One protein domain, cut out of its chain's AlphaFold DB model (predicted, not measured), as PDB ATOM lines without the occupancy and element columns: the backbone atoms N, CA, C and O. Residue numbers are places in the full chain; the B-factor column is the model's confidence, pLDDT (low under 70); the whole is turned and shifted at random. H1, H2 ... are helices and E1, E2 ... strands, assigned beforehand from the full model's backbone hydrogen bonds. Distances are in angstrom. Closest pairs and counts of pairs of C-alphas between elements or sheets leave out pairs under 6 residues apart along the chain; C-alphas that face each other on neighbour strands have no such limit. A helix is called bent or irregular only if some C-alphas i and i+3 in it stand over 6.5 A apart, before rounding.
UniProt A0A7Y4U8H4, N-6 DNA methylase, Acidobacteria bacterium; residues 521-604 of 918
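Overview. This is residues 521 to 604 of the 918 residues of the protein "N-6 DNA methylase" of Acidobacteria bacterium (UniProt A0A7Y4U8H4). Two groups of helices stand at opposite ends of the long axis, with the small strand hairpin E1 and E2 in the middle: H1, H2 and H3 cluster at one end, and H5 and H6 lie side by side as a helical hairpin at the other. No helix of the one group touches a helix of the other, and the short helix H4 follows straight on from E2, on the way to H5. The printed part has 84 residues, with six named helices and two named strands in the order H1, H2, H3, E1, E2, H4, H5, H6; the sheet's order is E1, E2, antiparallel, and the class is mostly helix. It is compact, with a radius of gyration of the C-alphas of 12.9 A and spans of 34 by 24 by 20 A.

Along the chain. Start at the sheet: E1, residues 558 to 560, begins at C-alpha 558, (197.758, 126.311, 170.643), and E2 holds residues 566 to 568; they are 6.9 A and 7.0 A long. H4, residues 569 to 572, is 5.1 A long. The longest helix, H5, residues 577 to 590, runs 20.1 A from C-alpha 577 at (209.319, 135.572, 167.397). H6, residues 592 to 603, is 18.4 A long and only just irregular: C-alphas 593 and 596 are 6.6 A apart. Go back to C-alpha 521 at (194.983, 116.707, 169.634) for H1, residues 521 to 531, 15.3 A long. H2, residues 536 to 543, measures 10.4 A, and H3, residues 547 to 553, 9.8 A.

Arrangement. E1 and E2 form an antiparallel hairpin at 153 degrees; look for N 559 and O 567, 2.8 A apart, and N 567 and O 559, 3.0 A apart, both within hydrogen-bond range. The closest C-alphas of E1 and H6 are those of Tyr 559 and Asn 597, 7.2 A apart. H5 and H6 touch at Ala 588 and Phe 594, whose C-alphas are the closest at 4.7 A, and form a helical hairpin at a shallow tilt of 23 degrees, opposite ways. H4 and H5 are close but not clearly touching, with the closest C-alphas, Tyr 572 and Lys 580, 7.9 A apart. At the other end, H2 touches H1, the closest C-alphas being those of Ala 523 and Ile 539 at 5.2 A, at a steep tilt of 53 degrees, opposite ways. H2 also touches H3, with the C-alphas of Ala 540 and Ser 547 closest at 5.7 A, only just about perpendicular at 72 degrees. H1 and H3 are only just apart, 8.5 A at their closest. Of the three pairs of helices that touch, one is at a shallow tilt, and the packing is only just mostly crossed. In H1, H2 and H3 every O i to N i+4 pair is within hydrogen-bond range; in H5 it is 9 of 10, in H6 5 of 8, and H4 is too short for such a pair.

Size, cuts and confidence. The two C-alphas farthest apart are those of Gly 544 and Gly 578, at 36.6 A. The printed part has no cut, and its seven links, from H1 to H2 through H5 to H6, are tight. The mean pLDDT of the printed part is 86.3, and no printed residue is under 70.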
ATOM      1  N   LYS A 521     193.905 116.694 170.642       78.81
ATOM      2  CA  LYS A 521     194.983 116.707 169.634       78.81
ATOM      3  C   LYS A 521     194.534 116.185 168.271       78.81
ATOM      4  O   LYS A 521     194.907 116.745 167.247       78.81
ATOM      5  N   GLU A 522     193.744 115.116 168.248       80.44
ATOM      6  CA  GLU A 522     193.185 114.582 167.002       80.44
ATOM      7  C   GLU A 522     192.117 115.525 166.435       80.44
ATOM      8  O   GLU A 522     192.111 115.780 165.233       80.44
ATOM      9  N   ALA A 523     191.262 116.098 167.294       83.38
ATOM     10  CA  ALA A 523     190.300 117.128 166.889       83.38
ATOM     11  C   ALA A 523     190.991 118.356 166.273       83.38
ATOM     12  O   ALA A 523     190.544 118.860 165.244       83.38
ATOM     13  N   LEU A 524     192.117 118.797 166.849       84.44
ATOM     14  CA  LEU A 524     192.925 119.890 166.311       84.44
ATOM     15  C   LEU A 524     193.402 119.602 164.879       84.44
ATOM     16  O   LEU A 524     193.325 120.480 164.030       84.44
ATOM     17  N   LEU A 525     193.860 118.384 164.577       77.88
ATOM     18  CA  LEU A 525     194.294 118.017 163.220       77.88
ATOM     19  C   LEU A 525     193.150 118.039 162.210       77.88
ATOM     20  O   LEU A 525     193.328 118.512 161.089       77.88
ATOM     21  N   VAL A 526     191.983 117.528 162.609       77.06
ATOM     22  CA  VAL A 526     190.775 117.576 161.779       77.06
ATOM     23  C   VAL A 526     190.417 119.030 161.484       77.06
ATOM     24  O   VAL A 526     190.241 119.380 160.320       77.06
ATOM     25  N   CYS A 527     190.412 119.884 162.507       80.94
ATOM     26  CA  CYS A 527     190.156 121.315 162.375       80.94
ATOM     27  C   CYS A 527     191.158 122.006 161.433       80.94
ATOM     28  O   CYS A 527     190.758 122.703 160.504       80.94
ATOM     29  N   LEU A 528     192.461 121.756 161.607       77.62
ATOM     30  CA  LEU A 528     193.508 122.308 160.742       77.62
ATOM     31  C   LEU A 528     193.365 121.851 159.284       77.62
ATOM     32  O   LEU A 528     193.727 122.584 158.368       77.62
ATOM     33  N   ASN A 529     192.842 120.653 159.039       72.19
ATOM     34  CA  ASN A 529     192.588 120.173 157.685       72.19
ATOM     35  C   ASN A 529     191.301 120.747 157.077       72.19
ATOM     36  O   ASN A 529     191.283 121.040 155.882       72.19
ATOM     37  N   GLU A 530     190.249 120.911 157.881       72.81
ATOM     38  CA  GLU A 530     188.970 121.488 157.454       72.81
ATOM     39  C   GLU A 530     189.096 122.993 157.165       72.81
ATOM     40  O   GLU A 530     188.673 123.441 156.099       72.81
ATOM     41  N   PHE A 531     189.726 123.754 158.064       75.75
ATOM     42  CA  PHE A 531     189.754 125.221 158.006       75.75
ATOM     43  C   PHE A 531     191.134 125.814 157.711       75.75
ATOM     44  O   PHE A 531     191.235 126.954 157.272       75.75
ATOM     45  N   GLY A 532     192.220 125.058 157.902       71.00
ATOM     46  CA  GLY A 532     193.581 125.607 157.820       71.00
ATOM     47  C   GLY A 532     194.005 126.403 159.057       71.00
ATOM     48  O   GLY A 532     195.146 126.857 159.118       71.00
ATOM     49  N   GLU A 533     193.121 126.538 160.044       80.69
ATOM     50  CA  GLU A 533     193.320 127.294 161.277       80.69
ATOM     51  C   GLU A 533     192.728 126.558 162.487       80.69
ATOM     52  O   GLU A 533     192.102 125.502 162.354       80.69
ATOM     53  N   VAL A 534     192.996 127.079 163.686       86.00
ATOM     54  CA  VAL A 534     192.493 126.511 164.939       86.00
ATOM     55  C   VAL A 534     191.152 127.163 165.279       86.00
ATOM     56  O   VAL A 534     191.109 128.333 165.648       86.00
ATOM     57  N   ASP A 535     190.074 126.387 165.194       86.81
ATOM     58  CA  ASP A 535     188.710 126.767 165.569       86.81
ATOM     59  C   ASP A 535     188.286 125.976 166.816       86.81
ATOM     60  O   ASP A 535     188.051 124.763 166.773       86.81
ATOM     61  N   LEU A 536     188.193 126.668 167.955       86.75
ATOM     62  CA  LEU A 536     187.812 126.047 169.223       86.75
ATOM     63  C   LEU A 536     186.388 125.489 169.213       86.75
ATOM     64  O   LEU A 536     186.155 124.458 169.839       86.75
ATOM     65  N   ALA A 537     185.448 126.136 168.523       86.19
ATOM     66  CA  ALA A 537     184.062 125.683 168.476       86.19
ATOM     67  C   ALA A 537     183.960 124.356 167.720       86.19
ATOM     68  O   ALA A 537     183.262 123.441 168.163       86.19
ATOM     69  N   ARG A 538     184.720 124.209 166.628       84.56
ATOM     70  CA  ARG A 538     184.797 122.935 165.913       84.56
ATOM     71  C   ARG A 538     185.449 121.842 166.749       84.56
ATOM     72  O   ARG A 538     184.962 120.714 166.770       84.56
ATOM     73  N   ILE A 539     186.557 122.151 167.418       86.31
ATOM     74  CA  ILE A 539     187.263 121.169 168.250       86.31
ATOM     75  C   ILE A 539     186.350 120.706 169.394       86.31
ATOM     76  O   ILE A 539     186.240 119.501 169.613       86.31
ATOM     77  N   ALA A 540     185.635 121.632 170.036       86.62
ATOM     78  CA  ALA A 540     184.630 121.353 171.059       86.62
ATOM     79  C   ALA A 540     183.497 120.447 170.538       86.62
ATOM     80  O   ALA A 540     183.109 119.491 171.208       86.62
ATOM     81  N   GLU A 541     183.006 120.678 169.314       84.88
ATOM     82  CA  GLU A 541     182.010 119.809 168.667       84.88
ATOM     83  C   GLU A 541     182.540 118.379 168.457       84.88
ATOM     84  O   GLU A 541     181.822 117.406 168.690       84.88
ATOM     85  N   LEU A 542     183.800 118.242 168.029       82.50
ATOM     86  CA  LEU A 542     184.428 116.947 167.743       82.50
ATOM     87  C   LEU A 542     184.731 116.134 169.008       82.50
ATOM     88  O   LEU A 542     184.629 114.904 168.967       82.50
ATOM     89  N   THR A 543     185.092 116.801 170.108       84.00
ATOM     90  CA  THR A 543     185.397 116.164 171.400       84.00
ATOM     91  C   THR A 543     184.179 116.042 172.319       84.00
ATOM     92  O   THR A 543     184.213 115.267 173.274       84.00
ATOM     93  N   GLY A 544     183.099 116.786 172.050       82.25
ATOM     94  CA  GLY A 544     181.936 116.900 172.933       82.25
ATOM     95  C   GLY A 544     182.199 117.721 174.204       82.25
ATOM     96  O   GLY A 544     181.470 117.560 175.181       82.25
ATOM     97  N   GLN A 545     183.247 118.550 174.213       84.81
ATOM     98  CA  GLN A 545     183.637 119.409 175.338       84.81
ATOM     99  C   GLN A 545     183.054 120.821 175.200       84.81
ATOM    100  O   GLN A 545     182.552 121.208 174.147       84.81
ATOM    101  N   THR A 546     183.134 121.617 176.264       84.94
ATOM    102  CA  THR A 546     182.877 123.065 176.190       84.94
ATOM    103  C   THR A 546     184.078 123.814 175.594       84.94
ATOM    104  O   THR A 546     185.194 123.291 175.560       84.94
ATOM    105  N   SER A 547     183.882 125.052 175.124       80.44
ATOM    106  CA  SER A 547     184.976 125.870 174.569       80.44
ATOM    107  C   SER A 547     186.102 126.124 175.578       80.44
ATOM    108  O   SER A 547     187.269 126.098 175.193       80.44
ATOM    109  N   ASP A 548     185.766 126.305 176.859       80.50
ATOM    110  CA  ASP A 548     186.746 126.548 177.925       80.50
ATOM    111  C   ASP A 548     187.568 125.283 178.224       80.50
ATOM    112  O   ASP A 548     188.797 125.324 178.215       80.50
ATOM    113  N   GLU A 549     186.911 124.126 178.373       83.62
ATOM    114  CA  GLU A 549     187.595 122.830 178.528       83.62
ATOM    115  C   GLU A 549     188.474 122.498 177.314       83.62
ATOM    116  O   GLU A 549     189.562 121.931 177.451       83.62
ATOM    117  N   THR A 550     188.017 122.874 176.119       84.31
ATOM    118  CA  THR A 550     188.774 122.703 174.879       84.31
ATOM    119  C   THR A 550     190.027 123.575 174.889       84.31
ATOM    120  O   THR A 550     191.116 123.064 174.629       84.31
ATOM    121  N   ALA A 551     189.909 124.857 175.247       81.56
ATOM    122  CA  ALA A 551     191.049 125.765 175.365       81.56
ATOM    123  C   ALA A 551     192.077 125.262 176.394       81.56
ATOM    124  O   ALA A 551     193.276 125.256 176.110       81.56
ATOM    125  N   ASP A 552     191.615 124.755 177.539       82.19
ATOM    126  CA  ASP A 552     192.475 124.166 178.568       82.19
ATOM    127  C   ASP A 552     193.185 122.898 178.078       82.19
ATOM    128  O   ASP A 552     194.392 122.739 178.267       82.19
ATOM    129  N   SER A 553     192.473 122.016 177.371       82.88
ATOM    130  CA  SER A 553     193.056 120.799 176.791       82.88
ATOM    131  C   SER A 553     194.091 121.076 175.689       82.88
ATOM    132  O   SER A 553     194.956 120.236 175.418       82.88
ATOM    133  N   LEU A 554     194.013 122.257 175.063       84.12
ATOM    134  CA  LEU A 554     194.920 122.727 174.019       84.12
ATOM    135  C   LEU A 554     196.043 123.631 174.550       84.12
ATOM    136  O   LEU A 554     196.862 124.102 173.749       84.12
ATOM    137  N   GLN A 555     196.137 123.860 175.864       80.44
ATOM    138  CA  GLN A 555     197.246 124.622 176.439       80.44
ATOM    139  C   GLN A 555     198.595 124.001 176.058       80.44
ATOM    140  O   GLN A 555     198.820 122.794 176.154       80.44
ATOM    141  N   GLY A 556     199.511 124.846 175.582       77.69
ATOM    142  CA  GLY A 556     200.823 124.425 175.088       77.69
ATOM    143  C   GLY A 556     200.821 123.828 173.674       77.69
ATOM    144  O   GLY A 556     201.896 123.688 173.097       77.69
ATOM    145  N   LEU A 557     199.650 123.529 173.100       80.25
ATOM    146  CA  LEU A 557     199.465 123.054 171.720       80.25
ATOM    147  C   LEU A 557     198.928 124.145 170.795       80.25
ATOM    148  O   LEU A 557     199.196 124.118 169.595       80.25
ATOM    149  N   SER A 558     198.194 125.109 171.344       87.88
ATOM    150  CA  SER A 558     197.758 126.311 170.643       87.88
ATOM    151  C   SER A 558     197.832 127.535 171.552       87.88
ATOM    152  O   SER A 558     197.798 127.407 172.776       87.88
ATOM    153  N   TYR A 559     197.951 128.711 170.945       88.94
ATOM    154  CA  TYR A 559     197.977 130.001 171.624       88.94
ATOM    155  C   TYR A 559     196.951 130.934 170.994       88.94
ATOM    156  O   TYR A 559     196.841 131.005 169.769       88.94
ATOM    157  N   GLU A 560     196.233 131.665 171.842       88.75
ATOM    158  CA  GLU A 560     195.350 132.748 171.421       88.75
ATOM    159  C   GLU A 560     196.189 133.972 171.027       88.75
ATOM    160  O   GLU A 560     197.137 134.346 171.726       88.75
ATOM    161  N   LEU A 561     195.836 134.606 169.914       88.69
ATOM    162  CA  LEU A 561     196.409 135.861 169.452       88.69
ATOM    163  C   LEU A 561     195.587 137.046 169.980       88.69
ATOM    164  O   LEU A 561     194.399 136.902 170.269       88.69
ATOM    165  N   PRO A 562     196.162 138.260 170.024       83.56
ATOM    166  CA  PRO A 562     195.418 139.465 170.399       83.56
ATOM    167  C   PRO A 562     194.196 139.748 169.509       83.56
ATOM    168  O   PRO A 562     193.264 140.415 169.946       83.56
ATOM    169  N   SER A 563     194.188 139.228 168.277       83.62
ATOM    170  CA  SER A 563     193.051 139.290 167.352       83.62
ATOM    171  C   SER A 563     191.877 138.378 167.735       83.62
ATOM    172  O   SER A 563     190.819 138.488 167.124       83.62
ATOM    173  N   GLY A 564     192.052 137.473 168.704       82.38
ATOM    174  CA  GLY A 564     191.083 136.434 169.073       82.38
ATOM    175  C   GLY A 564     191.201 135.138 168.261       82.38
ATOM    176  O   GLY A 564     190.488 134.180 168.540       82.38
ATOM    177  N   LEU A 565     192.105 135.083 167.275       85.38
ATOM    178  CA  LEU A 565     192.405 133.863 166.517       85.38
ATOM    179  C   LEU A 565     193.334 132.937 167.305       85.38
ATOM    180  O   LEU A 565     194.112 133.399 168.136       85.38
ATOM    181  N   TYR A 566     193.322 131.643 166.992       88.06
ATOM    182  CA  TYR A 566     194.228 130.666 167.594       88.06
ATOM    183  C   TYR A 566     195.249 130.157 166.575       88.06
ATOM    184  O   TYR A 566     194.932 129.881 165.418       88.06
ATOM    185  N   GLN A 567     196.498 129.996 167.014       88.69
ATOM    186  CA  GLN A 567     197.564 129.370 166.231       88.69
ATOM    187  C   GLN A 567     198.144 128.169 166.967       88.69
ATOM    188  O   GLN A 567     198.254 128.173 168.190       88.69
ATOM    189  N   THR A 568     198.575 127.155 166.215       88.56
ATOM    190  CA  THR A 568     199.351 126.033 166.771       88.56
ATOM    191  C   THR A 568     200.630 126.526 167.447       88.56
ATOM    192  O   THR A 568     201.214 127.531 167.037       88.56
ATOM    193  N   ALA A 569     201.102 125.809 168.464       88.38
ATOM    194  CA  ALA A 569     202.334 126.125 169.173       88.38
ATOM    195  C   ALA A 569     203.546 126.161 168.236       88.38
ATOM    196  O   ALA A 569     204.404 127.036 168.365       88.38
ATOM    197  N   GLU A 570     203.602 125.244 167.270       86.69
ATOM    198  CA  GLU A 570     204.669 125.185 166.279       86.69
ATOM    199  C   GLU A 570     204.702 126.449 165.410       86.69
ATOM    200  O   GLU A 570     205.781 126.976 165.143       86.69
ATOM    201  N   GLU A 571     203.542 126.967 165.000       88.25
ATOM    202  CA  GLU A 571     203.434 128.200 164.211       88.25
ATOM    203  C   GLU A 571     203.679 129.449 165.068       88.25
ATOM    204  O   GLU A 571     204.465 130.324 164.703       88.25
ATOM    205  N   TYR A 572     203.059 129.532 166.246       90.88
ATOM    206  CA  TYR A 572     203.163 130.706 167.109       90.88
ATOM    207  C   TYR A 572     204.600 130.924 167.602       90.88
ATOM    208  O   TYR A 572     205.104 132.044 167.564       90.88
ATOM    209  N   LEU A 573     205.306 129.851 167.973       92.25
ATOM    210  CA  LEU A 573     206.671 129.907 168.507       92.25
ATOM    211  C   LEU A 573     207.768 129.833 167.427       92.25
ATOM    212  O   LEU A 573     208.922 129.527 167.746       92.25
ATOM    213  N   SER A 574     207.430 130.082 166.163       91.62
ATOM    214  CA  SER A 574     208.367 130.141 165.034       91.62
ATOM    215  C   SER A 574     208.153 131.388 164.169       91.62
ATOM    216  O   SER A 574     207.293 132.222 164.461       91.62
ATOM    217  N   GLY A 575     208.972 131.570 163.132       91.19
ATOM    218  CA  GLY A 575     208.980 132.801 162.337       91.19
ATOM    219  C   GLY A 575     209.536 133.972 163.147       91.19
ATOM    220  O   GLY A 575     210.438 133.762 163.958       91.19
ATOM    221  N   ASN A 576     209.012 135.185 162.937       91.31
ATOM    222  CA  ASN A 576     209.462 136.396 163.632       91.31
ATOM    223  C   ASN A 576     208.976 136.427 165.098       91.31
ATOM    224  O   ASN A 576     207.987 137.076 165.441       91.31
ATOM    225  N   VAL A 577     209.666 135.693 165.972       93.19
ATOM    226  CA  VAL A 577     209.319 135.572 167.397       93.19
ATOM    227  C   VAL A 577     209.570 136.863 168.177       93.19
ATOM    228  O   VAL A 577     208.947 137.063 169.218       93.19
ATOM    229  N   GLY A 578     210.434 137.754 167.682       90.38
ATOM    230  CA  GLY A 578     210.668 139.071 168.282       90.38
ATOM    231  C   GLY A 578     209.470 140.006 168.100       90.38
ATOM    232  O   GLY A 578     208.993 140.618 169.057       90.38
ATOM    233  N   GLN A 579     208.912 140.061 166.888       89.88
ATOM    234  CA  GLN A 579     207.671 140.788 166.620       89.88
ATOM    235  C   GLN A 579     206.510 140.230 167.450       89.88
ATOM    236  O   GLN A 579     205.834 140.998 168.136       89.88
ATOM    237  N   LYS A 580     206.330 138.903 167.447       91.94
ATOM    238  CA  LYS A 580     205.267 138.236 168.214       91.94
ATOM    239  C   LYS A 580     205.376 138.505 169.716       91.94
ATOM    240  O   LYS A 580     204.353 138.707 170.363       91.94
ATOM    241  N   LEU A 581     206.593 138.553 170.275       92.62
ATOM    242  CA  LEU A 581     206.805 138.885 171.689       92.62
ATOM    243  C   LEU A 581     206.321 140.303 172.005       92.62
ATOM    244  O   LEU A 581     205.549 140.479 172.940       92.62
ATOM    245  N   ARG A 582     206.678 141.295 171.184       90.38
ATOM    246  CA  ARG A 582     206.218 142.683 171.374       90.38
ATOM    247  C   ARG A 582     204.711 142.845 171.234       90.38
ATOM    248  O   ARG A 582     204.113 143.709 171.872       90.38
ATOM    249  N   GLU A 583     204.096 142.087 170.335       91.19
ATOM    250  CA  GLU A 583     202.639 142.054 170.193       91.19
ATOM    251  C   GLU A 583     201.989 141.430 171.432       91.19
ATOM    252  O   GLU A 583     201.028 141.987 171.958       91.19
ATOM    253  N   ALA A 584     202.559 140.338 171.954       92.38
ATOM    254  CA  ALA A 584     202.104 139.702 173.185       92.38
ATOM    255  C   ALA A 584     202.279 140.612 174.413       92.38
ATOM    256  O   ALA A 584     201.368 140.694 175.227       92.38
ATOM    257  N   GLU A 585     203.392 141.340 174.536       93.38
ATOM    258  CA  GLU A 585     203.635 142.308 175.618       93.38
ATOM    259  C   GLU A 585     202.637 143.472 175.574       93.38
ATOM    260  O   GLU A 585     202.058 143.838 176.599       93.38
ATOM    261  N   ARG A 586     202.375 144.018 174.376       92.50
ATOM    262  CA  ARG A 586     201.345 145.048 174.169       92.50
ATOM    263  C   ARG A 586     199.944 144.536 174.489       92.50
ATOM    264  O   ARG A 586     199.148 145.269 175.062       92.50
ATOM    265  N   ALA A 587     199.633 143.291 174.146       91.25
ATOM    266  CA  ALA A 587     198.352 142.691 174.495       91.25
ATOM    267  C   ALA A 587     198.247 142.397 176.000       91.25
ATOM    268  O   ALA A 587     197.184 142.590 176.585       91.25
ATOM    269  N   ALA A 588     199.346 141.992 176.640       93.12
ATOM    270  CA  ALA A 588     199.408 141.675 178.063       93.12
ATOM    271  C   ALA A 588     199.252 142.906 178.969       93.12
ATOM    272  O   ALA A 588     198.779 142.765 180.098       93.12
ATOM    273  N   SER A 589     199.611 144.104 178.490       92.38
ATOM    274  CA  SER A 589     199.368 145.357 179.219       92.38
ATOM    275  C   SER A 589     197.885 145.742 179.263       92.38
ATOM    276  O   SER A 589     197.452 146.391 180.213       92.38
ATOM    277  N   LEU A 590     197.103 145.311 178.267       91.62
ATOM    278  CA  LEU A 590     195.656 145.530 178.187       91.62
ATOM    279  C   LEU A 590     194.858 144.373 178.805       91.62
ATOM    280  O   LEU A 590     193.822 144.598 179.423       91.62
ATOM    281  N   ASN A 591     195.328 143.135 178.636       89.06
ATOM    282  CA  ASN A 591     194.668 141.930 179.119       89.06
ATOM    283  C   ASN A 591     195.688 140.932 179.712       89.06
ATOM    284  O   ASN A 591     196.434 140.297 178.958       89.06
ATOM    285  N   PRO A 592     195.685 140.714 181.045       90.25
ATOM    286  CA  PRO A 592     196.651 139.853 181.728       90.25
ATOM    287  C   PRO A 592     196.724 138.401 181.233       90.25
ATOM    288  O   PRO A 592     197.742 137.748 181.458       90.25
ATOM    289  N   ARG A 593     195.703 137.883 180.534       86.00
ATOM    290  CA  ARG A 593     195.711 136.504 180.005       86.00
ATOM    291  C   ARG A 593     196.888 136.224 179.062       86.00
ATOM    292  O   ARG A 593     197.400 135.110 179.032       86.00
ATOM    293  N   PHE A 594     197.376 137.244 178.345       90.44
ATOM    294  CA  PHE A 594     198.495 137.108 177.406       90.44
ATOM    295  C   PHE A 594     199.875 137.057 178.085       90.44
ATOM    296  O   PHE A 594     200.879 136.848 177.407       90.44
ATOM    297  N   GLN A 595     199.957 137.170 179.418       91.06
ATOM    298  CA  GLN A 595     201.217 136.979 180.152       91.06
ATOM    299  C   GLN A 595     201.810 135.575 179.941       91.06
ATOM    300  O   GLN A 595     203.031 135.416 179.876       91.06
ATOM    301  N   ALA A 596     200.963 134.557 179.754       89.06
ATOM    302  CA  ALA A 596     201.413 133.209 179.407       89.06
ATOM    303  C   ALA A 596     202.134 133.171 178.043       89.06
ATOM    304  O   ALA A 596     203.177 132.520 177.899       89.06
ATOM    305  N   ASN A 597     201.627 133.920 177.056       91.94
ATOM    306  CA  ASN A 597     202.241 134.041 175.735       91.94
ATOM    307  C   ASN A 597     203.602 134.739 175.825       91.94
ATOM    308  O   ASN A 597     204.571 134.233 175.263       91.94
ATOM    309  N   VAL A 598     203.694 135.842 176.581       93.12
ATOM    310  CA  VAL A 598     204.957 136.563 176.833       93.12
ATOM    311  C   VAL A 598     205.995 135.620 177.443       93.12
ATOM    312  O   VAL A 598     207.098 135.482 176.915       93.12
ATOM    313  N   GLY A 599     205.621 134.893 178.500       92.25
ATOM    314  CA  GLY A 599     206.519 133.951 179.173       92.25
ATOM    315  C   GLY A 599     207.016 132.817 178.270       92.25
ATOM    316  O   GLY A 599     208.134 132.331 178.447       92.25
ATOM    317  N   THR A 600     206.217 132.399 177.287       91.69
ATOM    318  CA  THR A 600     206.608 131.350 176.334       91.69
ATOM    319  C   THR A 600     207.470 131.909 175.203       91.69
ATOM    320  O   THR A 600     208.510 131.330 174.885       91.69
ATOM    321  N   LEU A 601     207.092 133.056 174.631       92.88
ATOM    322  CA  LEU A 601     207.835 133.718 173.557       92.88
ATOM    323  C   LEU A 601     209.205 134.229 174.016       92.88
ATOM    324  O   LEU A 601     210.166 134.157 173.252       92.88
ATOM    325  N   ALA A 602     209.331 134.664 175.271       92.56
ATOM    326  CA  ALA A 602     210.605 135.072 175.859       92.56
ATOM    327  C   ALA A 602     211.624 133.918 175.906       92.56
ATOM    328  O   ALA A 602     212.809 134.118 175.648       92.56
ATOM    329  N   LYS A 603     211.171 132.683 176.168       91.81
ATOM    330  CA  LYS A 603     212.041 131.490 176.239       91.81
ATOM    331  C   LYS A 603     212.569 131.034 174.881       91.81
ATOM    332  O   LYS A 603     213.507 130.242 174.834       91.81
ATOM    333  N   VAL A 604     211.941 131.468 173.791       91.19
ATOM    334  CA  VAL A 604     212.273 131.023 172.430       91.19
ATOM    335  C   VAL A 604     212.975 132.098 171.604       91.19
ATOM    336  O   VAL A 604     213.211 131.871 170.418       91.19
TER     337      VAL A 604